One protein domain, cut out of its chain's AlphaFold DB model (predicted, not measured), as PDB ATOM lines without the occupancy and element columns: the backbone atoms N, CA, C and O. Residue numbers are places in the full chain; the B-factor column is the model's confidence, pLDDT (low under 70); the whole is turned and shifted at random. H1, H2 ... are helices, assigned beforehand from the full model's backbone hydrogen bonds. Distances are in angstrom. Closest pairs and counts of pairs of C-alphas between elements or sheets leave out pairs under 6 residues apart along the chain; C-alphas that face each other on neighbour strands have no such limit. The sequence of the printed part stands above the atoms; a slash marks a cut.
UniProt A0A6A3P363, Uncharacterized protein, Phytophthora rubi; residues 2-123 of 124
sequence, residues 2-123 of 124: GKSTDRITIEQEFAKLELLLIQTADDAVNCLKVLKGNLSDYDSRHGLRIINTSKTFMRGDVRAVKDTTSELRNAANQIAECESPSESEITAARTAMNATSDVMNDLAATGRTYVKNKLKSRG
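What this domain is: This is residues 2 to 123 of the 124 residues of an uncharacterized protein of Phytophthora rubi (UniProt A0A6A3P363). A long, slim bundle of three helices makes a rod: H1 runs most of its length, H3 folds back beside it, and H4 returns beside H3, up and down, each against the one before it. The short H2 sits in the turn from H1 to H3, and residues 116 to 123 stick out at one end. The printed part has 122 residues with four named helices, H1, H2, H3, H4 in that order, and no named strand: the class is all helix. It is loose, with a radius of gyration of the C-alphas of 19.4 A, and spans 69 by 20 by 17 A.

Where its parts are: Find C-alpha 2 at (13.767, 50.151, -54.049); from there H1, residues 2 to 45, runs 64.2 A to C-alpha 45 at (-29.586, 7.857, -32.773). H2 is residues 54 to 57, 5.1 A long. H3, residues 59 to 81, covers 33.2 A. H4, residues 87 to 121, covers 50.9 A and ends at C-alpha 121, (-42.261, 15.194, -42.427).

How they stand to each other: Start at H1: with residues 14 to 32 alone it touches H3, opposite ways at a shallow tilt of 21 degrees, and the closest C-alphas, Glu 18 and Ala 76, are 4.7 A apart. H3 and H4 form a helical hairpin and touch, at a shallow tilt of 16 degrees; their closest C-alphas, Leu 72 and Ala 96, are 5.1 A apart. H1 and H4 are close but not clearly touching, their closest C-alphas, Leu 21 and Ala 93, at 7.5 A. H1 touches H2 with residues 36 to 43 alone, closest at the C-alphas of Leu 39 and Lys 55, 5.9 A. In H3 and H4 every O i to N i+4 pair is within hydrogen-bond range, in H1 39 of 40; H2 is too short for one.

The domain as a whole: Look to the C-alphas of Gly 2 and Gly 123, the two farthest apart at 69.5 A. The printed part has no cut and no long link. Confidence is under 70 at residues 2 to 4, 50 to 52 and 120 to 123.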
ATOM      1  N   GLY A   2      15.131  50.716 -54.203       59.12
ATOM      2  CA  GLY A   2      13.767  50.151 -54.049       59.12
ATOM      3  C   GLY A   2      13.520  48.742 -54.621       59.12
ATOM      4  O   GLY A   2      12.878  47.931 -53.970       59.12
ATOM      5  N   LYS A   3      14.115  48.391 -55.774       60.38
ATOM      6  CA  LYS A   3      13.831  47.117 -56.480       60.38
ATOM      7  C   LYS A   3      14.064  45.834 -55.667       60.38
ATOM      8  O   LYS A   3      13.394  44.839 -55.911       60.38
ATOM      9  N   SER A   4      15.035  45.830 -54.749       65.88
ATOM     10  CA  SER A   4      15.351  44.634 -53.954       65.88
ATOM     11  C   SER A   4      14.388  44.453 -52.784       65.88
ATOM     12  O   SER A   4      14.048  43.326 -52.448       65.88
ATOM     13  N   THR A   5      13.947  45.552 -52.173       75.06
ATOM     14  CA  THR A   5      13.025  45.531 -51.032       75.06
ATOM     15  C   THR A   5      11.617  45.139 -51.473       75.06
ATOM     16  O   THR A   5      10.964  44.347 -50.796       75.06
ATOM     17  N   ASP A   6      11.182  45.617 -52.642       77.12
ATOM     18  CA  ASP A   6       9.888  45.250 -53.230       77.12
ATOM     19  C   ASP A   6       9.825  43.747 -53.517       77.12
ATOM     20  O   ASP A   6       8.872  43.077 -53.130       77.12
ATOM     21  N   ARG A   7      10.886  43.185 -54.112       77.69
ATOM     22  CA  ARG A   7      10.976  41.748 -54.395       77.69
ATOM     23  C   ARG A   7      10.898  40.894 -53.126       77.69
ATOM     24  O   ARG A   7      10.106  39.960 -53.087       77.69
ATOM     25  N   ILE A   8      11.661  41.250 -52.089       78.12
ATOM     26  CA  ILE A   8      11.632  40.554 -50.790       78.12
ATOM     27  C   ILE A   8      10.224  40.600 -50.181       78.12
ATOM     28  O   ILE A   8       9.757  39.613 -49.620       78.12
ATOM     29  N   THR A   9       9.531  41.733 -50.312       86.75
ATOM     30  CA  THR A   9       8.171  41.900 -49.783       86.75
ATOM     31  C   THR A   9       7.182  41.001 -50.529       86.75
ATOM     32  O   THR A   9       6.370  40.333 -49.900       86.75
ATOM     33  N   ILE A  10       7.279  40.919 -51.858       85.75
ATOM     34  CA  ILE A  10       6.396  40.072 -52.673       85.75
ATOM     35  C   ILE A  10       6.620  38.582 -52.366       85.75
ATOM     36  O   ILE A  10       5.653  37.849 -52.180       85.75
ATOM     37  N   GLU A  11       7.873  38.135 -52.262       87.31
ATOM     38  CA  GLU A  11       8.205  36.746 -51.903       87.31
ATOM     39  C   GLU A  11       7.643  36.372 -50.516       87.31
ATOM     40  O   GLU A  11       7.070  35.296 -50.342       87.31
ATOM     41  N   GLN A  12       7.716  37.285 -49.541       91.06
ATOM     42  CA  GLN A  12       7.113  37.083 -48.218       91.06
ATOM     43  C   GLN A  12       5.586  36.970 -48.265       91.06
ATOM     44  O   GLN A  12       5.016  36.139 -47.559       91.06
ATOM     45  N   GLU A  13       4.908  37.792 -49.066       92.12
ATOM     46  CA  GLU A  13       3.450  37.713 -49.210       92.12
ATOM     47  C   GLU A  13       3.010  36.412 -49.897       92.12
ATOM     48  O   GLU A  13       2.003  35.825 -49.503       92.12
ATOM     49  N   PHE A  14       3.787  35.899 -50.854       92.56
ATOM     50  CA  PHE A  14       3.518  34.599 -51.483       92.56
ATOM     51  C   PHE A  14       3.692  33.439 -50.500       92.56
ATOM     52  O   PHE A  14       2.824  32.572 -50.435       92.56
ATOM     53  N   ALA A  15       4.731  33.464 -49.661       92.88
ATOM     54  CA  ALA A  15       4.911  32.460 -48.611       92.88
ATOM     55  C   ALA A  15       3.758  32.475 -47.584       92.88
ATOM     56  O   ALA A  15       3.299  31.428 -47.124       92.88
ATOM     57  N   LYS A  16       3.241  33.661 -47.233       95.50
ATOM     58  CA  LYS A  16       2.044  33.776 -46.381       95.50
ATOM     59  C   LYS A  16       0.801  33.219 -47.072       95.50
ATOM     60  O   LYS A  16      -0.002  32.557 -46.416       95.50
ATOM     61  N   LEU A  17       0.636  33.489 -48.368       95.56
ATOM     62  CA  LEU A  17      -0.479  32.972 -49.155       95.56
ATOM     63  C   LEU A  17      -0.435  31.442 -49.234       95.56
ATOM     64  O   LEU A  17      -1.445  30.807 -48.954       95.56
ATOM     65  N   GLU A  18       0.723  30.851 -49.532       96.19
ATOM     66  CA  GLU A  18       0.932  29.398 -49.511       96.19
ATOM     67  C   GLU A  18       0.481  28.790 -48.177       96.19
ATOM     68  O   GLU A  18      -0.369  27.892 -48.149       96.19
ATOM     69  N   LEU A  19       0.993  29.323 -47.063       97.25
ATOM     70  CA  LEU A  19       0.658  28.843 -45.726       97.25
ATOM     71  C   LEU A  19      -0.849  28.928 -45.456       97.25
ATOM     72  O   LEU A  19      -1.435  27.981 -44.929       97.25
ATOM     73  N   LEU A  20      -1.481  30.039 -45.841       97.12
ATOM     74  CA  LEU A  20      -2.916  30.246 -45.668       97.12
ATOM     75  C   LEU A  20      -3.741  29.227 -46.464       97.12
ATOM     76  O   LEU A  20      -4.730  28.704 -45.945       97.12
ATOM     77  N   LEU A  21      -3.347  28.921 -47.703       97.69
ATOM     78  CA  LEU A  21      -4.032  27.930 -48.537       97.69
ATOM     79  C   LEU A  21      -3.920  26.522 -47.937       97.69
ATOM     80  O   LEU A  21      -4.924  25.812 -47.867       97.69
ATOM     81  N   ILE A  22      -2.734  26.139 -47.449       97.88
ATOM     82  CA  ILE A  22      -2.515  24.847 -46.776       97.88
ATOM     83  C   ILE A  22      -3.381  24.744 -45.520       97.88
ATOM     84  O   ILE A  22      -4.096  23.756 -45.351       97.88
ATOM     85  N   GLN A  23      -3.359  25.771 -44.668       97.56
ATOM     86  CA  GLN A  23      -4.163  25.813 -43.444       97.56
ATOM     87  C   GLN A  23      -5.656  25.713 -43.753       97.56
ATOM     88  O   GLN A  23      -6.352  24.885 -43.173       97.56
ATOM     89  N   THR A  24      -6.134  26.483 -44.732       96.88
ATOM     90  CA  THR A  24      -7.538  26.453 -45.161       96.88
ATOM     91  C   THR A  24      -7.935  25.066 -45.665       96.88
ATOM     92  O   THR A  24      -9.014  24.570 -45.339       96.88
ATOM     93  N   ALA A  25      -7.063  24.403 -46.429       97.62
ATOM     94  CA  ALA A  25      -7.312  23.053 -46.914       97.62
ATOM     95  C   ALA A  25      -7.364  22.019 -45.773       97.62
ATOM     96  O   ALA A  25      -8.241  21.149 -45.749       97.62
ATOM     97  N   ASP A  26      -6.458  22.114 -44.802       97.62
ATOM     98  CA  ASP A  26      -6.449  21.229 -43.636       97.62
ATOM     99  C   ASP A  26      -7.688  21.447 -42.751       97.62
ATOM    100  O   ASP A  26      -8.336  20.477 -42.339       97.62
ATOM    101  N   ASP A  27      -8.085  22.700 -42.535       97.38
ATOM    102  CA  ASP A  27      -9.297  23.067 -41.802       97.38
ATOM    103  C   ASP A  27     -10.560  22.559 -42.504       97.38
ATOM    104  O   ASP A  27     -11.435  21.975 -41.859       97.38
ATOM    105  N   ALA A  28     -10.634  22.682 -43.831       97.06
ATOM    106  CA  ALA A  28     -11.722  22.139 -44.637       97.06
ATOM    107  C   ALA A  28     -11.846  20.615 -44.481       97.06
ATOM    108  O   ALA A  28     -12.929  20.087 -44.196       97.06
ATOM    109  N   VAL A  29     -10.730  19.890 -44.597       96.69
ATOM    110  CA  VAL A  29     -10.685  18.434 -44.398       96.69
ATOM    111  C   VAL A  29     -11.129  18.057 -42.985       96.69
ATOM    112  O   VAL A  29     -11.900  17.105 -42.813       96.69
ATOM    113  N   ASN A  30     -10.656  18.776 -41.969       97.19
ATOM    114  CA  ASN A  30     -10.997  18.508 -40.577       97.19
ATOM    115  C   ASN A  30     -12.473  18.803 -40.285       97.19
ATOM    116  O   ASN A  30     -13.147  17.966 -39.679       97.19
ATOM    117  N   CYS A  31     -13.009  19.905 -40.810       95.94
ATOM    118  CA  CYS A  31     -14.430  20.234 -40.752       95.94
ATOM    119  C   CYS A  31     -15.286  19.103 -41.343       95.94
ATOM    120  O   CYS A  31     -16.210  18.610 -40.691       95.94
ATOM    121  N   LEU A  32     -14.925  18.588 -42.525       95.56
ATOM    122  CA  LEU A  32     -15.634  17.462 -43.139       95.56
ATOM    123  C   LEU A  32     -15.545  16.169 -42.321       95.56
ATOM    124  O   LEU A  32     -16.510  15.400 -42.290       95.56
ATOM    125  N   LYS A  33     -14.407  15.889 -41.673       95.12
ATOM    126  CA  LYS A  33     -14.271  14.722 -40.783       95.12
ATOM    127  C   LYS A  33     -15.238  14.830 -39.606       95.12
ATOM    128  O   LYS A  33     -15.989  13.883 -39.367       95.12
ATOM    129  N   VAL A  34     -15.256  15.981 -38.931       95.94
ATOM    130  CA  VAL A  34     -16.159  16.256 -37.804       95.94
ATOM    131  C   VAL A  34     -17.616  16.166 -38.250       95.94
ATOM    132  O   VAL A  34     -18.397  15.436 -37.640       95.94
ATOM    133  N   LEU A  35     -17.976  16.814 -39.362       93.38
ATOM    134  CA  LEU A  35     -19.327  16.761 -39.917       93.38
ATOM    135  C   LEU A  35     -19.756  15.320 -40.187       93.38
ATOM    136  O   LEU A  35     -20.805  14.890 -39.717       93.38
ATOM    137  N   LYS A  36     -18.941  14.536 -40.900       91.62
ATOM    138  CA  LYS A  36     -19.257  13.131 -41.184       91.62
ATOM    139  C   LYS A  36     -19.443  12.309 -39.910       91.62
ATOM    140  O   LYS A  36     -20.314  11.440 -39.901       91.62
ATOM    141  N   GLY A  37     -18.638  12.553 -38.876       91.94
ATOM    142  CA  GLY A  37     -18.806  11.953 -37.550       91.94
ATOM    143  C   GLY A  37     -20.185  12.273 -36.979       91.94
ATOM    144  O   GLY A  37     -20.991  11.368 -36.790       91.94
ATOM    145  N   ASN A  38     -20.509  13.561 -36.869       91.50
ATOM    146  CA  ASN A  38     -21.787  14.040 -36.338       91.50
ATOM    147  C   ASN A  38     -23.003  13.510 -37.116       91.50
ATOM    148  O   ASN A  38     -24.003  13.126 -36.513       91.50
ATOM    149  N   LEU A  39     -22.919  13.443 -38.450       89.38
ATOM    150  CA  LEU A  39     -23.972  12.855 -39.284       89.38
ATOM    151  C   LEU A  39     -24.144  11.354 -38.996       89.38
ATOM    152  O   LEU A  39     -25.272  10.879 -38.921       89.38
ATOM    153  N   SER A  40     -23.044  10.620 -38.765       88.69
ATOM    154  CA  SER A  40     -23.096   9.205 -38.344       88.69
ATOM    155  C   SER A  40     -23.897   9.043 -37.065       88.69
ATOM    156  O   SER A  40     -24.824   8.240 -37.014       88.69
ATOM    157  N   ASP A  41     -23.540   9.825 -36.051       89.94
ATOM    158  CA  ASP A  41     -24.137   9.734 -34.727       89.94
ATOM    159  C   ASP A  41     -25.611  10.119 -34.770       89.94
ATOM    160  O   ASP A  41     -26.449   9.460 -34.149       89.94
ATOM    161  N   TYR A  42     -25.949  11.156 -35.540       88.12
ATOM    162  CA  TYR A  42     -27.330  11.547 -35.776       88.12
ATOM    163  C   TYR A  42     -28.130  10.416 -36.430       88.12
ATOM    164  O   TYR A  42     -29.208  10.074 -35.936       88.12
ATOM    165  N   ASP A  43     -27.601   9.815 -37.501       88.06
ATOM    166  CA  ASP A  43     -28.258   8.723 -38.219       88.06
ATOM    167  C   ASP A  43     -28.498   7.513 -37.305       88.06
ATOM    168  O   ASP A  43     -29.609   6.978 -37.271       88.06
ATOM    169  N   SER A  44     -27.495   7.131 -36.507       87.62
ATOM    170  CA  SER A  44     -27.587   6.034 -35.538       87.62
ATOM    171  C   SER A  44     -28.632   6.298 -34.453       87.62
ATOM    172  O   SER A  44     -29.477   5.440 -34.203       87.62
ATOM    173  N   ARG A  45     -28.632   7.489 -33.840       88.62
ATOM    174  CA  ARG A  45     -29.586   7.857 -32.773       88.62
ATOM    175  C   ARG A  45     -31.037   7.893 -33.247       88.62
ATOM    176  O   ARG A  45     -31.942   7.706 -32.442       88.62
ATOM    177  N   HIS A  46     -31.261   8.136 -34.536       85.06
ATOM    178  CA  HIS A  46     -32.599   8.258 -35.117       85.06
ATOM    179  C   HIS A  46     -33.022   7.027 -35.931       85.06
ATOM    180  O   HIS A  46     -34.037   7.083 -36.626       85.06
ATOM    181  N   GLY A  47     -32.260   5.926 -35.871       83.12
ATOM    182  CA  GLY A  47     -32.583   4.682 -36.575       83.12
ATOM    183  C   GLY A  47     -32.692   4.853 -38.094       83.12
ATOM    184  O   GLY A  47     -33.464   4.146 -38.749       83.12
ATOM    185  N   LEU A  48     -31.969   5.822 -38.667       80.94
ATOM    186  CA  LEU A  48     -32.036   6.102 -40.096       80.94
ATOM    187  C   LEU A  48     -31.391   4.950 -40.877       80.94
ATOM    188  O   LEU A  48     -30.234   4.592 -40.670       80.94
ATOM    189  N   ARG A  49     -32.165   4.350 -41.789       73.12
ATOM    190  CA  ARG A  49     -31.714   3.238 -42.641       73.12
ATOM    191  C   ARG A  49     -30.747   3.733 -43.716       73.12
ATOM    192  O   ARG A  49     -30.875   4.866 -44.170       73.12
ATOM    193  N   ILE A  50     -29.879   2.833 -44.194       66.25
ATOM    194  CA  ILE A  50     -28.781   3.054 -45.168       66.25
ATOM    195  C   ILE A  50     -29.166   3.949 -46.367       66.25
ATOM    196  O   ILE A  50     -28.325   4.679 -46.878       66.25
ATOM    197  N   ILE A  51     -30.425   3.921 -46.809       65.25
ATOM    198  CA  ILE A  51     -30.901   4.616 -48.016       65.25
ATOM    199  C   ILE A  51     -31.314   6.078 -47.744       65.25
ATOM    200  O   ILE A  51     -31.285   6.896 -48.656       65.25
ATOM    201  N   ASN A  52     -31.675   6.444 -46.507       67.56
ATOM    202  CA  ASN A  52     -32.293   7.744 -46.193       67.56
ATOM    203  C   ASN A  52     -31.560   8.508 -45.074       67.56
ATOM    204  O   ASN A  52     -32.164   9.208 -44.249       67.56
ATOM    205  N   THR A  53     -30.243   8.314 -45.034       82.44
ATOM    206  CA  THR A  53     -29.339   8.909 -44.048       82.44
ATOM    207  C   THR A  53     -29.006  10.361 -44.389       82.44
ATOM    208  O   THR A  53     -29.013  10.771 -45.553       82.44
ATOM    209  N   SER A  54     -28.684  11.155 -43.376       83.75
ATOM    210  CA  SER A  54     -28.150  12.506 -43.567       83.75
ATOM    211  C   SER A  54     -26.833  12.479 -44.358       83.75
ATOM    212  O   SER A  54     -26.632  13.285 -45.268       83.75
ATOM    213  N   LYS A  55     -25.993  11.458 -44.136       84.19
ATOM    214  CA  LYS A  55     -24.781  11.208 -44.931       84.19
ATOM    215  C   LYS A  55     -25.040  11.010 -46.418       84.19
ATOM    216  O   LYS A  55     -24.294  11.535 -47.237       84.19
ATOM    217  N   THR A  56     -26.030  10.193 -46.783       86.06
ATOM    218  CA  THR A  56     -26.361   9.935 -48.193       86.06
ATOM    219  C   THR A  56     -26.895  11.191 -48.862       86.06
ATOM    220  O   THR A  56     -26.545  11.443 -50.010       86.06
ATOM    221  N   PHE A  57     -27.675  11.988 -48.127       88.88
ATOM    222  CA  PHE A  57     -28.243  13.242 -48.613       88.88
ATOM    223  C   PHE A  57     -27.166  14.285 -48.942       88.88
ATOM    224  O   PHE A  57     -27.238  14.923 -49.982       88.88
ATOM    225  N   MET A  58     -26.134  14.411 -48.102       92.19
ATOM    226  CA  MET A  58     -25.071  15.419 -48.260       92.19
ATOM    227  C   MET A  58     -23.833  14.896 -49.009       92.19
ATOM    228  O   MET A  58     -22.811  15.574 -49.080       92.19
ATOM    229  N   ARG A  59     -23.869  13.667 -49.544       92.00
ATOM    230  CA  ARG A  59     -22.675  12.998 -50.093       92.00
ATOM    231  C   ARG A  59     -22.052  13.751 -51.271       92.00
ATOM    232  O   ARG A  59     -20.827  13.764 -51.370       92.00
ATOM    233  N   GLY A  60     -22.885  14.302 -52.155       94.69
ATOM    234  CA  GLY A  60     -22.440  15.056 -53.331       94.69
ATOM    235  C   GLY A  60     -21.611  16.266 -52.918       94.69
ATOM    236  O   GLY A  60     -20.435  16.344 -53.255       94.69
ATOM    237  N   ASP A  61     -22.182  17.116 -52.072       96.00
ATOM    238  CA  ASP A  61     -21.525  18.333 -51.588       96.00
ATOM    239  C   ASP A  61     -20.265  18.019 -50.771       96.00
ATOM    240  O   ASP A  61     -19.226  18.643 -50.957       96.00
ATOM    241  N   VAL A  62     -20.290  16.979 -49.924       95.75
ATOM    242  CA  VAL A  62     -19.085  16.519 -49.206       95.75
ATOM    243  C   VAL A  62     -17.974  16.109 -50.177       95.75
ATOM    244  O   VAL A  62     -16.796  16.275 -49.858       95.75
ATOM    245  N   ARG A  63     -18.316  15.539 -51.337       96.31
ATOM    246  CA  ARG A  63     -17.332  15.207 -52.371       96.31
ATOM    247  C   ARG A  63     -16.813  16.472 -53.054       96.31
ATOM    248  O   ARG A  63     -15.602  16.620 -53.133       96.31
ATOM    249  N   ALA A  64     -17.693  17.397 -53.427       97.69
ATOM    250  CA  ALA A  64     -17.307  18.669 -54.038       97.69
ATOM    251  C   ALA A  64     -16.354  19.487 -53.145       97.69
ATOM    252  O   ALA A  64     -15.339  19.991 -53.621       97.69
ATOM    253  N   VAL A  65     -16.610  19.544 -51.830       97.62
ATOM    254  CA  VAL A  65     -15.697  20.200 -50.876       97.62
ATOM    255  C   VAL A  65     -14.333  19.507 -50.852       97.62
ATOM    256  O   VAL A  65     -13.313  20.183 -50.814       97.62
ATOM    257  N   LYS A  66     -14.263  18.171 -50.907       96.88
ATOM    258  CA  LYS A  66     -12.968  17.464 -50.954       96.88
ATOM    259  C   LYS A  66     -12.185  17.742 -52.230       96.88
ATOM    260  O   LYS A  66     -10.964  17.879 -52.165       96.88
ATOM    261  N   ASP A  67     -12.882  17.771 -53.358       97.75
ATOM    262  CA  ASP A  67     -12.266  17.971 -54.664       97.75
ATOM    263  C   ASP A  67     -11.668  19.393 -54.728       97.75
ATOM    264  O   ASP A  67     -10.460  19.537 -54.902       97.75
ATOM    265  N   THR A  68     -12.449  20.425 -54.390       97.56
ATOM    266  CA  THR A  68     -11.977  21.830 -54.312       97.56
ATOM    267  C   THR A  68     -10.918  22.067 -53.227       97.56
ATOM    268  O   THR A  68      -9.974  22.827 -53.425       97.56
ATOM    269  N   THR A  69     -10.979  21.348 -52.102       97.00
ATOM    270  CA  THR A  69      -9.909  21.387 -51.088       97.00
ATOM    271  C   THR A  69      -8.588  20.821 -51.622       97.00
ATOM    272  O   THR A  69      -7.507  21.281 -51.255       97.00
ATOM    273  N   SER A  70      -8.654  19.822 -52.502       97.31
ATOM    274  CA  SER A  70      -7.461  19.293 -53.170       97.31
ATOM    275  C   SER A  70      -6.908  20.308 -54.173       97.31
ATOM    276  O   SER A  70      -5.696  20.479 -54.256       97.31
ATOM    277  N   GLU A  71      -7.780  21.045 -54.867       96.38
ATOM    278  CA  GLU A  71      -7.391  22.162 -55.737       96.38
ATOM    279  C   GLU A  71      -6.722  23.304 -54.957       96.38
ATOM    280  O   GLU A  71      -5.701  23.817 -55.406       96.38
ATOM    281  N   LEU A  72      -7.218  23.649 -53.761       95.50
ATOM    282  CA  LEU A  72      -6.557  24.601 -52.854       95.50
ATOM    283  C   LEU A  72      -5.127  24.176 -52.519       95.50
ATOM    284  O   LEU A  72      -4.205  24.990 -52.569       95.50
ATOM    285  N   ARG A  73      -4.933  22.894 -52.197       97.31
ATOM    286  CA  ARG A  73      -3.604  22.359 -51.884       97.31
ATOM    287  C   ARG A  73      -2.696  22.358 -53.112       97.31
ATOM    288  O   ARG A  73      -1.518  22.670 -52.993       97.31
ATOM    289  N   ASN A  74      -3.248  22.075 -54.289       96.38
ATOM    290  CA  ASN A  74      -2.509  22.166 -55.544       96.38
ATOM    291  C   ASN A  74      -2.077  23.608 -55.842       96.38
ATOM    292  O   ASN A  74      -0.936  23.816 -56.235       96.38
ATOM    293  N   ALA A  75      -2.943  24.600 -55.611       96.12
ATOM    294  CA  ALA A  75      -2.589  26.008 -55.773       96.12
ATOM    295  C   ALA A  75      -1.479  26.439 -54.797       96.12
ATOM    296  O   ALA A  75      -0.581  27.184 -55.181       96.12
ATOM    297  N   ALA A  76      -1.495  25.930 -53.560       96.06
ATOM    298  CA  ALA A  76      -0.407  26.152 -52.609       96.06
ATOM    299  C   ALA A  76       0.920  25.557 -53.106       96.06
ATOM    300  O   ALA A  76       1.933  26.248 -53.118       96.06
ATOM    301  N   ASN A  77       0.904  24.312 -53.589       95.00
ATOM    302  CA  ASN A  77       2.101  23.672 -54.141       95.00
ATOM    303  C   ASN A  77       2.643  24.433 -55.361       95.00
ATOM    304  O   ASN A  77       3.846  24.617 -55.476       95.00
ATOM    305  N   GLN A  78       1.762  24.933 -56.236       93.38
ATOM    306  CA  GLN A  78       2.164  25.759 -57.378       93.38
ATOM    307  C   GLN A  78       2.857  27.052 -56.942       93.38
ATOM    308  O   GLN A  78       3.842  27.440 -57.556       93.38
ATOM    309  N   ILE A  79       2.382  27.700 -55.873       92.88
ATOM    310  CA  ILE A  79       3.056  28.870 -55.295       92.88
ATOM    311  C   ILE A  79       4.441  28.490 -54.757       92.88
ATOM    312  O   ILE A  79       5.402  29.206 -55.027       92.88
ATOM    313  N   ALA A  80       4.544  27.376 -54.031       90.88
ATOM    314  CA  ALA A  80       5.791  26.911 -53.426       90.88
ATOM    315  C   ALA A  80       6.862  26.538 -54.468       90.88
ATOM    316  O   ALA A  80       8.055  26.741 -54.249       90.88
ATOM    317  N   GLU A  81       6.436  25.979 -55.602       89.62
ATOM    318  CA  GLU A  81       7.305  25.552 -56.704       89.62
ATOM    319  C   GLU A  81       7.653  26.695 -57.674       89.62
ATOM    320  O   GLU A  81       8.511  26.530 -58.542       89.62
ATOM    321  N   CYS A  82       7.007  27.857 -57.545       85.31
ATOM    322  CA  CYS A  82       7.199  28.975 -58.457       85.31
ATOM    323  C   CYS A  82       8.543  29.683 -58.204       85.31
ATOM    324  O   CYS A  82       8.805  30.186 -57.112       85.31
ATOM    325  N   GLU A  83       9.391  29.789 -59.234       81.81
ATOM    326  CA  GLU A  83      10.703  30.455 -59.135       81.81
ATOM    327  C   GLU A  83      10.603  31.962 -58.848       81.81
ATOM    328  O   GLU A  83      11.538  32.573 -58.318       81.81
ATOM    329  N   SER A  84       9.483  32.587 -59.219       81.56
ATOM    330  CA  SER A  84       9.227  33.998 -58.954       81.56
ATOM    331  C   SER A  84       7.730  34.283 -58.847       81.56
ATOM    332  O   SER A  84       6.984  33.823 -59.709       81.56
ATOM    333  N   PRO A  85       7.295  35.118 -57.889       81.25
ATOM    334  CA  PRO A  85       5.903  35.531 -57.748       81.25
ATOM    335  C   PRO A  85       5.236  35.952 -59.062       81.25
ATOM    336  O   PRO A  85       5.776  36.770 -59.810       81.25
ATOM    337  N   SER A  86       4.047  35.411 -59.324       87.00
ATOM    338  CA  SER A  86       3.403  35.488 -60.632       87.00
ATOM    339  C   SER A  86       1.875  35.635 -60.528       87.00
ATOM    340  O   SER A  86       1.237  35.174 -59.576       87.00
ATOM    341  N   GLU A  87       1.274  36.336 -61.497       89.00
ATOM    342  CA  GLU A  87      -0.170  36.613 -61.527       89.00
ATOM    343  C   GLU A  87      -1.021  35.352 -61.738       89.00
ATOM    344  O   GLU A  87      -2.160  35.292 -61.256       89.00
ATOM    345  N   SER A  88      -0.496  34.337 -62.433       90.38
ATOM    346  CA  SER A  88      -1.221  33.082 -62.659       90.38
ATOM    347  C   SER A  88      -1.474  32.329 -61.358       90.38
ATOM    348  O   SER A  88      -2.585  31.860 -61.137       90.38
ATOM    349  N   GLU A  89      -0.494  32.286 -60.463       91.62
ATOM    350  CA  GLU A  89      -0.540  31.599 -59.176       91.62
ATOM    351  C   GLU A  89      -1.505  32.318 -58.232       91.62
ATOM    352  O   GLU A  89      -2.320  31.676 -57.571       91.62
ATOM    353  N   ILE A  90      -1.512  33.659 -58.242       91.62
ATOM    354  CA  ILE A  90      -2.519  34.456 -57.520       91.62
ATOM    355  C   ILE A  90      -3.923  34.138 -58.042       91.62
ATOM    356  O   ILE A  90      -4.868  33.988 -57.263       91.62
ATOM    357  N   THR A  91      -4.081  34.049 -59.361       94.44
ATOM    358  CA  THR A  91      -5.374  33.765 -59.994       94.44
ATOM    359  C   THR A  91      -5.844  32.345 -59.687       94.44
ATOM    360  O   THR A  91      -7.026  32.149 -59.387       94.44
ATOM    361  N   ALA A  92      -4.934  31.370 -59.691       93.94
ATOM    362  CA  ALA A  92      -5.204  29.985 -59.327       93.94
ATOM    363  C   ALA A  92      -5.614  29.874 -57.852       93.94
ATOM    364  O   ALA A  92      -6.677  29.330 -57.555       93.94
ATOM    365  N   ALA A  93      -4.843  30.480 -56.944       95.69
ATOM    366  CA  ALA A  93      -5.149  30.534 -55.518       95.69
ATOM    367  C   ALA A  93      -6.524  31.155 -55.255       95.69
ATOM    368  O   ALA A  93      -7.358  30.566 -54.569       95.69
ATOM    369  N   ARG A  94      -6.805  32.316 -55.858       96.38
ATOM    370  CA  ARG A  94      -8.098  32.997 -55.725       96.38
ATOM    371  C   ARG A  94      -9.249  32.139 -56.239       96.38
ATOM    372  O   ARG A  94     -10.277  32.039 -55.575       96.38
ATOM    373  N   THR A  95      -9.087  31.531 -57.412       96.81
ATOM    374  CA  THR A  95     -10.108  30.660 -58.010       96.81
ATOM    375  C   THR A  95     -10.400  29.466 -57.106       96.81
ATOM    376  O   THR A  95     -11.564  29.212 -56.806       96.81
ATOM    377  N   ALA A  96      -9.364  28.794 -56.599       96.81
ATOM    378  CA  ALA A  96      -9.512  27.649 -55.703       96.81
ATOM    379  C   ALA A  96     -10.166  28.028 -54.360       96.81
ATOM    380  O   ALA A  96     -11.035  27.305 -53.865       96.81
ATOM    381  N   MET A  97      -9.804  29.183 -53.788       97.06
ATOM    382  CA  MET A  97     -10.441  29.713 -52.576       97.06
ATOM    383  C   MET A  97     -11.929  29.989 -52.786       97.06
ATOM    384  O   MET A  97     -12.748  29.557 -51.974       97.06
ATOM    385  N   ASN A  98     -12.287  30.669 -53.877       97.62
ATOM    386  CA  ASN A  98     -13.680  30.979 -54.191       97.62
ATOM    387  C   ASN A  98     -14.491  29.699 -54.420       97.62
ATOM    388  O   ASN A  98     -15.527  29.523 -53.788       97.62
ATOM    389  N   ALA A  99     -13.972  28.773 -55.230       97.69
ATOM    390  CA  ALA A  99     -14.624  27.492 -55.486       97.69
ATOM    391  C   ALA A  99     -14.863  26.709 -54.188       97.69
ATOM    392  O   ALA A  99     -15.966  26.217 -53.967       97.69
ATOM    393  N   THR A 100     -13.865  26.648 -53.297       97.94
ATOM    394  CA  THR A 100     -13.998  25.979 -51.991       97.94
ATOM    395  C   THR A 100     -15.050  26.654 -51.111       97.94
ATOM    396  O   THR A 100     -15.874  25.972 -50.501       97.94
ATOM    397  N   SER A 101     -15.041  27.988 -51.049       97.62
ATOM    398  CA  SER A 101     -16.034  28.769 -50.303       97.62
ATOM    399  C   SER A 101     -17.453  28.487 -50.803       97.62
ATOM    400  O   SER A 101     -18.349  28.216 -50.000       97.62
ATOM    401  N   ASP A 102     -17.658  28.486 -52.118       98.19
ATOM    402  CA  ASP A 102     -18.964  28.255 -52.734       98.19
ATOM    403  C   ASP A 102     -19.502  26.859 -52.394       98.19
ATOM    404  O   ASP A 102     -20.603  26.736 -51.854       98.19
ATOM    405  N   VAL A 103     -18.700  25.804 -52.573       98.12
ATOM    406  CA  VAL A 103     -19.164  24.438 -52.270       98.12
ATOM    407  C   VAL A 103     -19.350  24.184 -50.769       98.12
ATOM    408  O   VAL A 103     -20.185  23.364 -50.379       98.12
ATOM    409  N   MET A 104     -18.624  24.890 -49.893       97.38
ATOM    410  CA  MET A 104     -18.898  24.860 -48.452       97.38
ATOM    411  C   MET A 104     -20.228  25.534 -48.105       97.38
ATOM    412  O   MET A 104     -20.974  25.028 -47.257       97.38
ATOM    413  N   ASN A 105     -20.548  26.651 -48.759       97.75
ATOM    414  CA  ASN A 105     -21.830  27.328 -48.594       97.75
ATOM    415  C   ASN A 105     -22.992  26.449 -49.075       97.75
ATOM    416  O   ASN A 105     -24.009  26.355 -48.375       97.75
ATOM    417  N   ASP A 106     -22.814  25.752 -50.198       97.44
ATOM    418  CA  ASP A 106     -23.777  24.784 -50.724       97.44
ATOM    419  C   ASP A 106     -23.984  23.621 -49.754       97.44
ATOM    420  O   ASP A 106     -25.120  23.335 -49.368       97.44
ATOM    421  N   LEU A 107     -22.904  23.024 -49.238       96.62
ATOM    422  CA  LEU A 107     -22.981  21.974 -48.218       96.62
ATOM    423  C   LEU A 107     -23.782  22.434 -46.988       96.62
ATOM    424  O   LEU A 107     -24.639  21.704 -46.474       96.62
ATOM    425  N   ALA A 108     -23.538  23.658 -46.514       95.38
ATOM    426  CA  ALA A 108     -24.280  24.234 -45.398       95.38
ATOM    427  C   ALA A 108     -25.767  24.446 -45.744       95.38
ATOM    428  O   ALA A 108     -26.646  24.184 -44.914       95.38
ATOM    429  N   ALA A 109     -26.077  24.892 -46.964       96.00
ATOM    430  CA  ALA A 109     -27.445  25.062 -47.450       96.00
ATOM    431  C   ALA A 109     -28.193  23.725 -47.575       96.00
ATOM    432  O   ALA A 109     -29.350  23.621 -47.143       96.00
ATOM    433  N   THR A 110     -27.532  22.683 -48.070       94.06
ATOM    434  CA  THR A 110     -28.065  21.320 -48.132       94.06
ATOM    435  C   THR A 110     -28.343  20.779 -46.735       94.06
ATOM    436  O   THR A 110     -29.421  20.230 -46.495       94.06
ATOM    437  N   GLY A 111     -27.449  21.017 -45.769       91.00
ATOM    438  CA  GLY A 111     -27.679  20.673 -44.363       91.00
ATOM    439  C   GLY A 111     -28.944  21.326 -43.792       91.00
ATOM    440  O   GLY A 111     -29.793  20.648 -43.208       91.00
ATOM    441  N   ARG A 112     -29.139  22.631 -44.034       91.25
ATOM    442  CA  ARG A 112     -30.368  23.349 -43.635       91.25
ATOM    443  C   ARG A 112     -31.618  22.771 -44.306       91.25
ATOM    444  O   ARG A 112     -32.654  22.606 -43.657       91.25
ATOM    445  N   THR A 113     -31.521  22.428 -45.588       91.75
ATOM    446  CA  THR A 113     -32.620  21.829 -46.359       91.75
ATOM    447  C   THR A 113     -33.007  20.455 -45.818       91.75
ATOM    448  O   THR A 113     -34.197  20.174 -45.654       91.75
ATOM    449  N   TYR A 114     -32.028  19.621 -45.462       86.56
ATOM    450  CA  TYR A 114     -32.269  18.318 -44.848       86.56
ATOM    451  C   TYR A 114     -33.088  18.440 -43.557       86.56
ATOM    452  O   TYR A 114     -34.115  17.771 -43.404       86.56
ATOM    453  N   VAL A 115     -32.682  19.346 -42.660       84.31
ATOM    454  CA  VAL A 115     -33.394  19.609 -41.400       84.31
ATOM    455  C   VAL A 115     -34.823  20.072 -41.673       84.31
ATOM    456  O   VAL A 115     -35.768  19.511 -41.116       84.31
ATOM    457  N   LYS A 116     -35.012  21.035 -42.583       85.69
ATOM    458  CA  LYS A 116     -36.341  21.537 -42.968       85.69
ATOM    459  C   LYS A 116     -37.249  20.421 -43.489       85.69
ATOM    460  O   LYS A 116     -38.414  20.355 -43.100       85.69
ATOM    461  N   ASN A 117     -36.728  19.531 -44.333       84.44
ATOM    462  CA  ASN A 117     -37.494  18.411 -44.881       84.44
ATOM    463  C   ASN A 117     -37.894  17.410 -43.789       84.44
ATOM    464  O   ASN A 117     -39.044  16.971 -43.754       84.44
ATOM    465  N   LYS A 118     -36.989  17.102 -42.852       78.19
ATOM    466  CA  LYS A 118     -37.292  16.221 -41.715       78.19
ATOM    467  C   LYS A 118     -38.322  16.826 -40.759       78.19
ATOM    468  O   LYS A 118     -39.216  16.106 -40.318       78.19
ATOM    469  N   LEU A 119     -38.246  18.128 -40.477       70.25
ATOM    470  CA  LEU A 119     -39.235  18.823 -39.644       70.25
ATOM    471  C   LEU A 119     -40.624  18.821 -40.292       70.25
ATOM    472  O   LEU A 119     -41.596  18.477 -39.629       70.25
ATOM    473  N   LYS A 120     -40.715  19.106 -41.598       69.38
ATOM    474  CA  LYS A 120     -41.984  19.033 -42.341       69.38
ATOM    475  C   LYS A 120     -42.597  17.632 -42.318       69.38
ATOM    476  O   LYS A 120     -43.796  17.508 -42.132       69.38
ATOM    477  N   SER A 121     -41.779  16.585 -42.454       63.69
ATOM    478  CA  SER A 121     -42.261  15.194 -42.427       63.69
ATOM    479  C   SER A 121     -42.743  14.700 -41.056       63.69
ATOM    480  O   SER A 121     -43.370  13.653 -40.986       63.69
ATOM    481  N   ARG A 122     -42.434  15.416 -39.964       60.22
ATOM    482  CA  ARG A 122     -42.875  15.084 -38.595       60.22
ATOM    483  C   ARG A 122     -44.135  15.848 -38.161       60.22
ATOM    484  O   ARG A 122     -44.601  15.627 -37.051       60.22
ATOM    485  N   GLY A 123     -44.636  16.768 -38.989       52.94
ATOM    486  CA  GLY A 123     -45.768  17.653 -38.684       52.94
ATOM    487  C   GLY A 123     -47.124  17.203 -39.243       52.94
ATOM    488  O   GLY A 123     -48.006  18.046 -39.378       52.94
TER     489      GLY A 123